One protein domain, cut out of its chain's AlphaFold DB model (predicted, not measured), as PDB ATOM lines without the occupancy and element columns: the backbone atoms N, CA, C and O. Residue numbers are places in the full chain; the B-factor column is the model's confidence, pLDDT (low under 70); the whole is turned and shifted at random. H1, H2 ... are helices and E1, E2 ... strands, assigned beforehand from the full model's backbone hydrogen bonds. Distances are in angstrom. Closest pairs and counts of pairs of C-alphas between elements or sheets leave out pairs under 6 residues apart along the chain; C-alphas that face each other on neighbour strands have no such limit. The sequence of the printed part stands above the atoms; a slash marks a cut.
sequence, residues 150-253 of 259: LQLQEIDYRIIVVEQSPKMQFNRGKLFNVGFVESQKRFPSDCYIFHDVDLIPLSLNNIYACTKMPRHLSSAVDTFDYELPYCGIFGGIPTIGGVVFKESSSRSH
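AT A GLANCE: This is residues 150 to 253 of the 259 residues of the protein "EOG090X0MWD" of Daphnia longispina (UniProt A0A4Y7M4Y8). Little regular structure is here: a small antiparallel hairpin, E1 and E2, has helices H1 and H2 on one side and the wide loops of residues 194 to 237 on the other. Residues 165 to 171 stick out. The 104 printed residues include H1, E1, E2 and H2 in that order, mixed in class, with 32 residues in named elements; the whole is compact, radius of gyration of the C-alphas 14.4 A, spanning 35 by 35 by 28 A.

IN THESE COORDINATES: Find E1 at residues 191 to 193 and E2 at 238 to 241. H1, residues 172 to 186, starts at C-alpha (117.759, -5.521, 296.210) and runs 21.1 A; H2, residues 242 to 251, runs 14.5 A to (133.857, 1.034, 286.450).

HOW THE PARTS SIT: In the hairpin, N 192 and O 240 are 3.0 A apart, within hydrogen-bond range. The closest C-alphas of E1 and H2, Cys 191 and Gly 242, are 5.7 A apart. H1 and H2 are near each other; H1 and E2 are apart. Every O i to N i+4 pair is within range in H1 and H2.

THE WHOLE: The printed part has no cut. E1 to E2 is a long link of 44 residues. Residues 249 to 253 have pLDDT under 70.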
ATOM      1  N   LEU A 150     127.826 -21.118 310.824       89.75
ATOM      2  CA  LEU A 150     128.979 -20.236 310.603       89.75
ATOM      3  C   LEU A 150     130.051 -20.438 311.682       89.75
ATOM      4  O   LEU A 150     131.239 -20.419 311.382       89.75
ATOM      5  N   GLN A 151     129.645 -20.693 312.925       89.62
ATOM      6  CA  GLN A 151     130.564 -20.979 314.023       89.62
ATOM      7  C   GLN A 151     131.283 -22.320 313.828       89.62
ATOM      8  O   GLN A 151     132.467 -22.413 314.132       89.62
ATOM      9  N   LEU A 152     130.606 -23.337 313.282       89.50
ATOM     10  CA  LEU A 152     131.209 -24.634 312.949       89.50
ATOM     11  C   LEU A 152     132.241 -24.546 311.821       89.50
ATOM     12  O   LEU A 152     133.078 -25.434 311.700       89.50
ATOM     13  N   GLN A 153     132.193 -23.494 311.002       90.44
ATOM     14  CA  GLN A 153     133.232 -23.220 310.007       90.44
ATOM     15  C   GLN A 153     134.438 -22.468 310.588       90.44
ATOM     16  O   GLN A 153     135.382 -22.203 309.849       90.44
ATOM     17  N   GLU A 154     134.411 -22.123 311.882       91.56
ATOM     18  CA  GLU A 154     135.488 -21.415 312.587       91.56
ATOM     19  C   GLU A 154     135.899 -20.093 311.907       91.56
ATOM     20  O   GLU A 154     137.063 -19.691 311.920       91.56
ATOM     21  N   ILE A 155     134.931 -19.397 311.302       91.12
ATOM     22  CA  ILE A 155     135.155 -18.110 310.633       91.12
ATOM     23  C   ILE A 155     134.823 -16.933 311.554       91.12
ATOM     24  O   ILE A 155     133.875 -16.982 312.339       91.12
ATOM     25  N   ASP A 156     135.570 -15.838 311.415       91.31
ATOM     26  CA  ASP A 156     135.158 -14.540 311.954       91.31
ATOM     27  C   ASP A 156     134.140 -13.912 310.996       91.31
ATOM     28  O   ASP A 156     134.416 -13.724 309.807       91.31
ATOM     29  N   TYR A 157     132.938 -13.630 311.493       93.06
ATOM     30  CA  TYR A 157     131.845 -13.138 310.664       93.06
ATOM     31  C   TYR A 157     131.017 -12.073 311.374       93.06
ATOM     32  O   TYR A 157     130.934 -11.981 312.600       93.06
ATOM     33  N   ARG A 158     130.332 -11.269 310.560       93.12
ATOM     34  CA  ARG A 158     129.364 -10.278 311.020       93.12
ATOM     35  C   ARG A 158     128.149 -10.286 310.114       93.12
ATOM     36  O   ARG A 158     128.270 -10.081 308.911       93.12
ATOM     37  N   ILE A 159     126.978 -10.468 310.712       93.06
ATOM     38  CA  ILE A 159     125.700 -10.366 310.009       93.06
ATOM     39  C   ILE A 159     125.246  -8.907 310.052       93.06
ATOM     40  O   ILE A 159     125.223  -8.283 311.115       93.06
ATOM     41  N   ILE A 160     124.913  -8.359 308.886       93.94
ATOM     42  CA  ILE A 160     124.426  -6.988 308.726       93.94
ATOM     43  C   ILE A 160     123.098  -7.061 307.985       93.94
ATOM     44  O   ILE A 160     123.046  -7.524 306.848       93.94
ATOM     45  N   VAL A 161     122.037  -6.591 308.635       93.69
ATOM     46  CA  VAL A 161     120.697  -6.513 308.050       93.69
ATOM     47  C   VAL A 161     120.503  -5.110 307.483       93.69
ATOM     48  O   VAL A 161     120.740  -4.120 308.175       93.69
ATOM     49  N   VAL A 162     120.116  -5.028 306.211       91.69
ATOM     50  CA  VAL A 162     119.907  -3.762 305.497       91.69
ATOM     51  C   VAL A 162     118.469  -3.715 305.004       91.69
ATOM     52  O   VAL A 162     118.067  -4.531 304.179       91.69
ATOM     53  N   GLU A 163     117.707  -2.743 305.490       89.69
ATOM     54  CA  GLU A 163     116.279  -2.615 305.200       89.69
ATOM     55  C   GLU A 163     115.987  -1.378 304.345       89.69
ATOM     56  O   GLU A 163     116.619  -0.327 304.486       89.69
ATOM     57  N   GLN A 164     115.003  -1.493 303.449       87.56
ATOM     58  CA  GLN A 164     114.533  -0.375 302.637       87.56
ATOM     59  C   GLN A 164     113.349   0.329 303.302       87.56
ATOM     60  O   GLN A 164     112.418  -0.316 303.770       87.56
ATOM     61  N   SER A 165     113.314   1.666 303.250       87.62
ATOM     62  CA  SER A 165     112.116   2.411 303.651       87.62
ATOM     63  C   SER A 165     110.905   2.023 302.781       87.62
ATOM     64  O   SER A 165     111.045   2.004 301.553       87.62
ATOM     65  N   PRO A 166     109.700   1.861 303.353       81.69
ATOM     66  CA  PRO A 166     108.529   1.316 302.652       81.69
ATOM     67  C   PRO A 166     107.961   2.221 301.545       81.69
ATOM     68  O   PRO A 166     107.090   1.815 300.788       81.69
ATOM     69  N   LYS A 167     108.437   3.468 301.429       81.12
ATOM     70  CA  LYS A 167     107.912   4.470 300.485       81.12
ATOM     71  C   LYS A 167     108.365   4.272 299.033       81.12
ATOM     72  O   LYS A 167     107.910   5.004 298.162       81.12
ATOM     73  N   MET A 168     109.295   3.356 298.771       79.25
ATOM     74  CA  MET A 168     109.870   3.136 297.441       79.25
ATOM     75  C   MET A 168     109.798   1.660 297.067       79.25
ATOM     76  O   MET A 168     109.908   0.806 297.944       79.25
ATOM     77  N   GLN A 169     109.684   1.370 295.766       81.62
ATOM     78  CA  GLN A 169     109.769   0.001 295.249       81.62
ATOM     79  C   GLN A 169     111.069  -0.664 295.692       81.62
ATOM     80  O   GLN A 169     112.136  -0.045 295.644       81.62
ATOM     81  N   PHE A 170     110.963  -1.918 296.124       83.38
ATOM     82  CA  PHE A 170     112.090  -2.713 296.584       83.38
ATOM     83  C   PHE A 170     113.194  -2.780 295.521       83.38
ATOM     84  O   PHE A 170     112.940  -3.096 294.360       83.38
ATOM     85  N   ASN A 171     114.428  -2.483 295.921       83.75
ATOM     86  CA  ASN A 171     115.600  -2.570 295.063       83.75
ATOM     87  C   ASN A 171     116.712  -3.314 295.806       83.75
ATOM     88  O   ASN A 171     117.518  -2.712 296.524       83.75
ATOM     89  N   ARG A 172     116.761  -4.635 295.594       85.25
ATOM     90  CA  ARG A 172     117.759  -5.521 296.210       85.25
ATOM     91  C   ARG A 172     119.182  -5.022 295.993       85.25
ATOM     92  O   ARG A 172     119.991  -4.994 296.915       85.25
ATOM     93  N   GLY A 173     119.489  -4.595 294.775       84.94
ATOM     94  CA  GLY A 173     120.840  -4.185 294.445       84.94
ATOM     95  C   GLY A 173     121.296  -2.926 295.155       84.94
ATOM     96  O   GLY A 173     122.415  -2.870 295.663       84.94
ATOM     97  N   LYS A 174     120.403  -1.944 295.283       86.12
ATOM     98  CA  LYS A 174     120.650  -0.743 296.078       86.12
ATOM     99  C   LYS A 174     120.941  -1.096 297.536       86.12
ATOM    100  O   LYS A 174     121.862  -0.512 298.103       86.12
ATOM    101  N   LEU A 175     120.217  -2.056 298.114       90.00
ATOM    102  CA  LEU A 175     120.466  -2.525 299.480       90.00
ATOM    103  C   LEU A 175     121.844  -3.170 299.623       90.00
ATOM    104  O   LEU A 175     122.570  -2.822 300.550       90.00
ATOM    105  N   PHE A 176     122.259  -4.018 298.679       90.38
ATOM    106  CA  PHE A 176     123.604  -4.604 298.688       90.38
ATOM    107  C   PHE A 176     124.705  -3.540 298.587       90.38
ATOM    108  O   PHE A 176     125.673  -3.583 299.346       90.38
ATOM    109  N   ASN A 177     124.537  -2.527 297.733       88.94
ATOM    110  CA  ASN A 177     125.516  -1.441 297.618       88.94
ATOM    111  C   ASN A 177     125.614  -0.603 298.895       88.94
ATOM    112  O   ASN A 177     126.716  -0.311 299.357       88.94
ATOM    113  N   VAL A 178     124.468  -0.205 299.460       90.62
ATOM    114  CA  VAL A 178     124.423   0.558 300.717       90.62
ATOM    115  C   VAL A 178     125.028  -0.272 301.845       90.62
ATOM    116  O   VAL A 178     125.874   0.232 302.579       90.62
ATOM    117  N   GLY A 179     124.676  -1.556 301.926       92.81
ATOM    118  CA  GLY A 179     125.250  -2.503 302.878       92.81
ATOM    119  C   GLY A 179     126.769  -2.588 302.777       92.81
ATOM    120  O   GLY A 179     127.450  -2.484 303.795       92.81
ATOM    121  N   PHE A 180     127.318  -2.698 301.566       93.00
ATOM    122  CA  PHE A 180     128.765  -2.700 301.342       93.00
ATOM    123  C   PHE A 180     129.423  -1.392 301.804       93.00
ATOM    124  O   PHE A 180     130.393  -1.415 302.557       93.00
ATOM    125  N   VAL A 181     128.881  -0.242 301.393       92.00
ATOM    126  CA  VAL A 181     129.458   1.069 301.730       92.00
ATOM    127  C   VAL A 181     129.430   1.326 303.238       92.00
ATOM    128  O   VAL A 181     130.428   1.780 303.798       92.00
ATOM    129  N   GLU A 182     128.314   1.041 303.908       93.88
ATOM    130  CA  GLU A 182     128.172   1.276 305.349       93.88
ATOM    131  C   GLU A 182     128.954   0.258 306.185       93.88
ATOM    132  O   GLU A 182     129.603   0.633 307.167       93.88
ATOM    133  N   SER A 183     128.975  -1.015 305.777       94.81
ATOM    134  CA  SER A 183     129.794  -2.028 306.448       94.81
ATOM    135  C   SER A 183     131.280  -1.714 306.331       94.81
ATOM    136  O   SER A 183     131.967  -1.744 307.344       94.81
ATOM    137  N   GLN A 184     131.772  -1.289 305.166       92.44
ATOM    138  CA  GLN A 184     133.188  -0.967 304.979       92.44
ATOM    139  C   GLN A 184     133.670   0.187 305.879       92.44
ATOM    140  O   GLN A 184     134.827   0.196 306.298       92.44
ATOM    141  N   LYS A 185     132.796   1.148 306.211       93.44
ATOM    142  CA  LYS A 185     133.117   2.256 307.130       93.44
ATOM    143  C   LYS A 185     133.235   1.808 308.586       93.44
ATOM    144  O   LYS A 185     134.010   2.383 309.346       93.44
ATOM    145  N   ARG A 186     132.411   0.842 308.999       93.12
ATOM    146  CA  ARG A 186     132.251   0.444 310.406       93.12
ATOM    147  C   ARG A 186     133.056  -0.811 310.752       93.12
ATOM    148  O   ARG A 186     133.588  -0.907 311.853       93.12
ATOM    149  N   PHE A 187     133.113  -1.747 309.812       92.25
ATOM    150  CA  PHE A 187     133.633  -3.107 309.919       92.25
ATOM    151  C   PHE A 187     134.299  -3.506 308.586       92.25
ATOM    152  O   PHE A 187     133.725  -4.280 307.815       92.25
ATOM    153  N   PRO A 188     135.474  -2.942 308.257       91.19
ATOM    154  CA  PRO A 188     136.163  -3.280 307.018       91.19
ATOM    155  C   PRO A 188     136.486  -4.779 306.980       91.19
ATOM    156  O   PRO A 188     137.172  -5.292 307.858       91.19
ATOM    157  N   SER A 189     135.977  -5.457 305.954       92.25
ATOM    158  CA  SER A 189     136.229  -6.870 305.664       92.25
ATOM    159  C   SER A 189     136.836  -7.018 304.270       92.25
ATOM    160  O   SER A 189     136.602  -6.181 303.391       92.25
ATOM    161  N   ASP A 190     137.578  -8.101 304.055       92.31
ATOM    162  CA  ASP A 190     138.086  -8.497 302.739       92.31
ATOM    163  C   ASP A 190     137.070  -9.328 301.950       92.31
ATOM    164  O   ASP A 190     137.140  -9.380 300.720       92.31
ATOM    165  N   CYS A 191     136.107  -9.951 302.635       94.25
ATOM    166  CA  CYS A 191     135.096 -10.815 302.039       94.25
ATOM    167  C   CYS A 191     133.683 -10.321 302.349       94.25
ATOM    168  O   CYS A 191     133.343 -10.069 303.507       94.25
ATOM    169  N   TYR A 192     132.862 -10.224 301.304       94.50
ATOM    170  CA  TYR A 192     131.454  -9.856 301.399       94.50
ATOM    171  C   TYR A 192     130.615 -10.965 300.778       94.50
ATOM    172  O   TYR A 192     130.838 -11.374 299.635       94.50
ATOM    173  N   ILE A 193     129.653 -11.449 301.555       94.75
ATOM    174  CA  ILE A 193     128.679 -12.456 301.149       94.75
ATOM    175  C   ILE A 193     127.325 -11.760 301.183       94.75
ATOM    176  O   ILE A 193     126.827 -11.425 302.257       94.75
ATOM    177  N   PHE A 194     126.772 -11.477 300.008       93.69
ATOM    178  CA  PHE A 194     125.416 -10.949 299.904       93.69
ATOM    179  C   PHE A 194     124.448 -12.116 299.954       93.69
ATOM    180  O   PHE A 194     124.774 -13.194 299.470       93.69
ATOM    181  N   HIS A 195     123.291 -11.919 300.568       91.56
ATOM    182  CA  HIS A 195     122.432 -13.030 300.932       91.56
ATOM    183  C   HIS A 195     120.969 -12.609 300.836       91.56
ATOM    184  O   HIS A 195     120.589 -11.575 301.390       91.56
ATOM    185  N   ASP A 196     120.156 -13.410 300.151       87.50
ATOM    186  CA  ASP A 196     118.701 -13.323 300.256       87.50
ATOM    187  C   ASP A 196     118.264 -13.927 301.597       87.50
ATOM    188  O   ASP A 196     118.826 -14.921 302.053       87.50
ATOM    189  N   VAL A 197     117.285 -13.325 302.269       80.38
ATOM    190  CA  VAL A 197     116.887 -13.730 303.632       80.38
ATOM    191  C   VAL A 197     116.348 -15.162 303.724       80.38
ATOM    192  O   VAL A 197     116.297 -15.719 304.817       80.38
ATOM    193  N   ASP A 198     115.957 -15.760 302.601       80.62
ATOM    194  CA  ASP A 198     115.283 -17.054 302.521       80.62
ATOM    195  C   ASP A 198     116.157 -18.200 301.979       80.62
ATOM    196  O   ASP A 198     115.645 -19.300 301.772       80.62
ATOM    197  N   LEU A 199     117.461 -17.982 301.779       87.31
ATOM    198  CA  LEU A 199     118.387 -19.014 301.298       87.31
ATOM    199  C   LEU A 199     119.276 -19.542 302.423       87.31
ATOM    200  O   LEU A 199     120.275 -18.933 302.760       87.31
ATOM    201  N   ILE A 200     118.954 -20.694 303.002       84.38
ATOM    202  CA  ILE A 200     119.705 -21.256 304.137       84.38
ATOM    203  C   ILE A 200     120.593 -22.413 303.649       84.38
ATOM    204  O   ILE A 200     120.135 -23.233 302.849       84.38
ATOM    205  N   PRO A 201     121.861 -22.522 304.093       86.69
ATOM    206  CA  PRO A 201     122.720 -23.628 303.694       86.69
ATOM    207  C   PRO A 201     122.229 -24.958 304.287       86.69
ATOM    208  O   PRO A 201     122.051 -25.083 305.494       86.69
ATOM    209  N   LEU A 202     122.090 -25.979 303.438       82.44
ATOM    210  CA  LEU A 202     121.665 -27.330 303.843       82.44
ATOM    211  C   LEU A 202     122.827 -28.274 304.204       82.44
ATOM    212  O   LEU A 202     122.602 -29.407 304.611       82.44
ATOM    213  N   SER A 203     124.080 -27.859 304.006       82.81
ATOM    214  CA  SER A 203     125.258 -28.703 304.236       82.81
ATOM    215  C   SER A 203     126.457 -27.862 304.634       82.81
ATOM    216  O   SER A 203     126.705 -26.853 303.983       82.81
ATOM    217  N   LEU A 204     127.236 -28.317 305.627       83.31
ATOM    218  CA  LEU A 204     128.499 -27.692 306.065       83.31
ATOM    219  C   LEU A 204     129.552 -27.580 304.952       83.31
ATOM    220  O   LEU A 204     130.486 -26.788 305.066       83.31
ATOM    221  N   ASN A 205     129.375 -28.318 303.854       86.12
ATOM    222  CA  ASN A 205     130.226 -28.225 302.670       86.12
ATOM    223  C   ASN A 205     130.010 -26.920 301.877       86.12
ATOM    224  O   ASN A 205     130.822 -26.594 301.007       86.12
ATOM    225  N   ASN A 206     128.963 -26.143 302.175       89.31
ATOM    226  CA  ASN A 206     128.767 -24.813 301.598       89.31
ATOM    227  C   ASN A 206     129.672 -23.806 302.324       89.31
ATOM    228  O   ASN A 206     129.259 -23.107 303.247       89.31
ATOM    229  N   ILE A 207     130.947 -23.751 301.957       90.81
ATOM    230  CA  ILE A 207     131.944 -22.935 302.667       90.81
ATOM    231  C   ILE A 207     131.661 -21.434 302.469       90.81
ATOM    232  O   ILE A 207     131.733 -20.939 301.337       90.81
ATOM    233  N   TYR A 208     131.416 -20.698 303.558       92.75
ATOM    234  CA  TYR A 208     131.215 -19.242 303.568       92.75
ATOM    235  C   TYR A 208     132.572 -18.531 303.562       92.75
ATOM    236  O   TYR A 208     133.072 -18.051 304.573       92.75
ATOM    237  N   ALA A 209     133.180 -18.472 302.380       91.88
ATOM    238  CA  ALA A 209     134.443 -17.781 302.149       91.88
ATOM    239  C   ALA A 209     134.468 -17.120 300.767       91.88
ATOM    240  O   ALA A 209     133.746 -17.517 299.848       91.88
ATOM    241  N   CYS A 210     135.341 -16.132 300.592       93.56
ATOM    242  CA  CYS A 210     135.610 -15.547 299.285       93.56
ATOM    243  C   CYS A 210     136.826 -16.210 298.644       93.56
ATOM    244  O   CYS A 210     137.786 -16.581 299.316       93.56
ATOM    245  N   THR A 211     136.802 -16.314 297.319       91.81
ATOM    246  CA  THR A 211     137.975 -16.688 296.522       91.81
ATOM    247  C   THR A 211     138.470 -15.497 295.708       91.81
ATOM    248  O   THR A 211     137.876 -14.421 295.746       91.81
ATOM    249  N   LYS A 212     139.548 -15.682 294.935       88.56
ATOM    250  CA  LYS A 212     140.059 -14.648 294.014       88.56
ATOM    251  C   LYS A 212     139.004 -14.185 293.002       88.56
ATOM    252  O   LYS A 212     139.016 -13.028 292.602       88.56
ATOM    253  N   MET A 213     138.108 -15.089 292.609       88.31
ATOM    254  CA  MET A 213     136.973 -14.802 291.733       88.31
ATOM    255  C   MET A 213     135.666 -14.782 292.535       88.31
ATOM    256  O   MET A 213     135.579 -15.481 293.555       88.31
ATOM    257  N   PRO A 214     134.645 -14.024 292.090       89.94
ATOM    258  CA  PRO A 214     133.309 -14.113 292.663       89.94
ATOM    259  C   PRO A 214     132.763 -15.543 292.575       89.94
ATOM    260  O   PRO A 214     133.006 -16.238 291.588       89.94
ATOM    261  N   ARG A 215     132.012 -15.974 293.590       90.62
ATOM    262  CA  ARG A 215     131.329 -17.281 293.606       90.62
ATOM    263  C   ARG A 215     129.838 -17.102 293.836       90.62
ATOM    264  O   ARG A 215     129.430 -16.134 294.468       90.62
ATOM    265  N   HIS A 216     129.056 -18.056 293.353       90.56
ATOM    266  CA  HIS A 216     127.614 -18.139 293.553       90.56
ATOM    267  C   HIS A 216     127.332 -19.360 294.437       90.56
ATOM    268  O   HIS A 216     127.498 -20.486 293.978       90.56
ATOM    269  N   LEU A 217     126.988 -19.146 295.713       91.00
ATOM    270  CA  LEU A 217     126.756 -20.232 296.680       91.00
ATOM    271  C   LEU A 217     125.371 -20.872 296.541       91.00
ATOM    272  O   LEU A 217     125.165 -21.983 297.011       91.00
ATOM    273  N   SER A 218     124.436 -20.203 295.870       90.38
ATOM    274  CA  SER A 218     123.069 -20.674 295.630       90.38
ATOM    275  C   SER A 218     122.890 -21.252 294.223       90.38
ATOM    276  O   SER A 218     121.899 -20.976 293.551       90.38
ATOM    277  N   SER A 219     123.862 -22.030 293.735       87.44
ATOM    278  CA  SER A 219     123.766 -22.679 292.417       87.44
ATOM    279  C   SER A 219     122.793 -23.862 292.383       87.44
ATOM    280  O   SER A 219     122.420 -24.289 291.298       87.44
ATOM    281  N   ALA A 220     122.399 -24.383 293.547       88.56
ATOM    282  CA  ALA A 220     121.406 -25.440 293.699       88.56
ATOM    283  C   ALA A 220     120.492 -25.088 294.881       88.56
ATOM    284  O   ALA A 220     120.943 -25.071 296.027       88.56
ATOM    285  N   VAL A 221     119.229 -24.770 294.598       89.06
ATOM    286  CA  VAL A 221     118.218 -24.406 295.604       89.06
ATOM    287  C   VAL A 221     116.982 -25.287 295.444       89.06
ATOM    288  O   VAL A 221     116.666 -25.722 294.337       89.06
ATOM    289  N   ASP A 222     116.287 -25.534 296.549       82.12
ATOM    290  CA  ASP A 222     115.098 -26.393 296.629       82.12
ATOM    291  C   ASP A 222     113.981 -25.958 295.670       82.12
ATOM    292  O   ASP A 222     113.333 -26.784 295.041       82.12
ATOM    293  N   THR A 223     113.811 -24.646 295.500       81.50
ATOM    294  CA  THR A 223     112.780 -24.042 294.643       81.50
ATOM    295  C   THR A 223     112.941 -24.412 293.160       81.50
ATOM    296  O   THR A 223     111.981 -24.310 292.399       81.50
ATOM    297  N   PHE A 224     114.134 -24.851 292.746       84.25
ATOM    298  CA  PHE A 224     114.425 -25.312 291.384       84.25
ATOM    299  C   PHE A 224     114.823 -26.793 291.349       84.25
ATOM    300  O   PHE A 224     115.591 -27.189 290.479       84.25
ATOM    301  N   ASP A 225     114.375 -27.596 292.321       84.94
ATOM    302  CA  ASP A 225     114.712 -29.024 292.433       84.94
ATOM    303  C   ASP A 225     116.228 -29.293 292.402       84.94
ATOM    304  O   ASP A 225     116.699 -30.321 291.918       84.94
ATOM    305  N   TYR A 226     117.013 -28.351 292.940       87.88
ATOM    306  CA  TYR A 226     118.481 -28.359 292.917       87.88
ATOM    307  C   TYR A 226     119.107 -28.317 291.513       87.88
ATOM    308  O   TYR A 226     120.311 -28.549 291.369       87.88
ATOM    309  N   GLU A 227     118.335 -27.944 290.494       86.38
ATOM    310  CA  GLU A 227     118.805 -27.710 289.134       86.38
ATOM    311  C   GLU A 227     119.049 -26.221 288.864       86.38
ATOM    312  O   GLU A 227     118.402 -25.327 289.416       86.38
ATOM    313  N   LEU A 228     120.020 -25.936 287.995       84.06
ATOM    314  CA  LEU A 228     120.345 -24.567 287.613       84.06
ATOM    315  C   LEU A 228     119.346 -24.082 286.547       84.06
ATOM    316  O   LEU A 228     119.342 -24.647 285.453       84.06
ATOM    317  N   PRO A 229     118.572 -23.001 286.781       84.50
ATOM    318  CA  PRO A 229     117.544 -22.562 285.830       84.50
ATOM    319  C   PRO A 229     118.097 -22.183 284.452       84.50
ATOM    320  O   PRO A 229     117.461 -22.411 283.427       84.50
ATOM    321  N   TYR A 230     119.281 -21.565 284.424       84.38
ATOM    322  CA  TYR A 230     119.997 -21.227 283.200       84.38
ATOM    323  C   TYR A 230     121.484 -20.985 283.476       84.38
ATOM    324  O   TYR A 230     121.892 -20.556 284.559       84.38
ATOM    325  N   CYS A 231     122.310 -21.231 282.457       82.25
ATOM    326  CA  CYS A 231     123.740 -20.950 282.512       82.25
ATOM    327  C   CYS A 231     123.989 -19.442 282.696       82.25
ATOM    328  O   CYS A 231     123.412 -18.619 281.989       82.25
ATOM    329  N   GLY A 232     124.863 -19.081 283.639       80.38
ATOM    330  CA  GLY A 232     125.212 -17.686 283.925       80.38
ATOM    331  C   GLY A 232     124.326 -16.989 284.961       80.38
ATOM    332  O   GLY A 232     124.519 -15.798 285.202       80.38
ATOM    333  N   ILE A 233     123.388 -17.697 285.602       81.81
ATOM    334  CA  ILE A 233     122.666 -17.157 286.759       81.81
ATOM    335  C   ILE A 233     123.646 -16.781 287.884       81.81
ATOM    336  O   ILE A 233     124.496 -17.573 288.297       81.81
ATOM    337  N   PHE A 234     123.526 -15.546 288.370       80.69
ATOM    338  CA  PHE A 234     124.341 -14.999 289.451       80.69
ATOM    339  C   PHE A 234     123.446 -14.143 290.360       80.69
ATOM    340  O   PHE A 234     123.356 -12.922 290.221       80.69
ATOM    341  N   GLY A 235     122.705 -14.820 291.239       80.44
ATOM    342  CA  GLY A 235     121.715 -14.247 292.159       80.44
ATOM    343  C   GLY A 235     121.829 -14.889 293.543       80.44
ATOM    344  O   GLY A 235     122.875 -15.436 293.856       80.44
ATOM    345  N   GLY A 236     120.793 -14.811 294.380       87.00
ATOM    346  CA  GLY A 236     120.770 -15.492 295.678       87.00
ATOM    347  C   GLY A 236     121.902 -15.082 296.621       87.00
ATOM    348  O   GLY A 236     121.871 -14.001 297.209       87.00
ATOM    349  N   ILE A 237     122.913 -15.947 296.742       92.56
ATOM    350  CA  ILE A 237     124.073 -15.768 297.618       92.56
ATOM    351  C   ILE A 237     125.379 -15.638 296.812       92.56
ATOM    352  O   ILE A 237     126.113 -16.620 296.636       92.56
ATOM    353  N   PRO A 238     125.723 -14.444 296.303       92.12
ATOM    354  CA  PRO A 238     127.027 -14.198 295.707       92.12
ATOM    355  C   PRO A 238     128.074 -13.792 296.758       92.12
ATOM    356  O   PRO A 238     127.841 -12.935 297.613       92.12
ATOM    357  N   THR A 239     129.277 -14.355 296.639       93.62
ATOM    358  CA  THR A 239     130.453 -13.999 297.451       93.62
ATOM    359  C   THR A 239     131.473 -13.272 296.601       93.62
ATOM    360  O   THR A 239     131.818 -13.754 295.516       93.62
ATOM    361  N   ILE A 240     132.017 -12.169 297.097       92.44
ATOM    362  CA  ILE A 240     132.991 -11.366 296.363       92.44
ATOM    363  C   ILE A 240     133.968 -10.672 297.312       92.44
ATOM    364  O   ILE A 240     133.607 -10.211 298.396       92.44
ATOM    365  N   GLY A 241     135.231 -10.598 296.893       93.25
ATOM    366  CA  GLY A 241     136.248  -9.845 297.619       93.25
ATOM    367  C   GLY A 241     135.968  -8.340 297.587       93.25
ATOM    368  O   GLY A 241     135.547  -7.802 296.559       93.25
ATOM    369  N   GLY A 242     136.242  -7.639 298.687       89.88
ATOM    370  CA  GLY A 242     135.927  -6.217 298.838       89.88
ATOM    371  C   GLY A 242     136.584  -5.314 297.798       89.88
ATOM    372  O   GLY A 242     135.947  -4.400 297.275       89.88
ATOM    373  N   VAL A 243     137.841  -5.600 297.449       88.81
ATOM    374  CA  VAL A 243     138.571  -4.880 296.393       88.81
ATOM    375  C   VAL A 243     137.875  -5.056 295.045       88.81
ATOM    376  O   VAL A 243     137.579  -4.071 294.372       88.81
ATOM    377  N   VAL A 244     137.538  -6.302 294.694       88.12
ATOM    378  CA  VAL A 244     136.873  -6.631 293.426       88.12
ATOM    379  C   VAL A 244     135.509  -5.950 293.353       88.12
ATOM    380  O   VAL A 244     135.199  -5.333 292.335       88.12
ATOM    381  N   PHE A 245     134.711  -5.990 294.425       87.94
ATOM    382  CA  PHE A 245     133.405  -5.322 294.471       87.94
ATOM    383  C   PHE A 245     133.530  -3.796 294.330       87.94
ATOM    384  O   PHE A 245     132.784  -3.168 293.578       87.94
ATOM    385  N   LYS A 246     134.527  -3.190 294.982       85.06
ATOM    386  CA  LYS A 246     134.778  -1.749 294.884       85.06
ATOM    387  C   LYS A 246     135.189  -1.328 293.471       85.06
ATOM    388  O   LYS A 246     134.598  -0.397 292.928       85.06
ATOM    389  N   GLU A 247     136.147  -2.017 292.851       82.00
ATOM    390  CA  GLU A 247     136.608  -1.710 291.485       82.00
ATOM    391  C   GLU A 247     135.514  -1.882 290.429       82.00
ATOM    392  O   GLU A 247     135.405  -1.120 289.469       82.00
ATOM    393  N   SER A 248     134.684  -2.897 290.596       71.62
ATOM    394  CA  SER A 248     133.587  -3.169 289.673       71.62
ATOM    395  C   SER A 248     132.429  -2.188 289.846       71.62
ATOM    396  O   SER A 248     131.854  -1.765 288.844       71.62
ATOM    397  N   SER A 249     132.133  -1.749 291.074       66.12
ATOM    398  CA  SER A 249     131.142  -0.693 291.332       66.12
ATOM    399  C   SER A 249     131.553   0.673 290.759       66.12
ATOM    400  O   SER A 249     130.689   1.458 290.373       66.12
ATOM    401  N   SER A 250     132.859   0.951 290.643       59.50
ATOM    402  CA  SER A 250     133.374   2.219 290.111       59.50
ATOM    403  C   SER A 250     133.477   2.256 288.583       59.50
ATOM    404  O   SER A 250     133.302   3.320 287.994       59.50
ATOM    405  N   ARG A 251     133.720   1.115 287.921       54.62
ATOM    406  CA  ARG A 251     133.857   1.034 286.450       54.62
ATOM    407  C   ARG A 251     132.538   1.022 285.683       54.62
ATOM    408  O   ARG A 251     132.523   1.316 284.495       54.62
ATOM    409  N   SER A 252     131.453   0.619 286.323       49.12
ATOM    410  CA  SER A 252     130.237   0.211 285.620       49.12
ATOM    411  C   SER A 252     129.166   1.302 285.525       49.12
ATOM    412  O   SER A 252     128.251   1.148 284.724       49.12
ATOM    413  N   HIS A 253     129.206   2.369 286.343       44.19
ATOM    414  CA  HIS A 253     128.032   3.236 286.622       44.19
ATOM    415  C   HIS A 253     126.743   2.436 286.950       44.19
ATOM    416  O   HIS A 253     125.636   2.970 286.949       44.19
TER     417      HIS A 253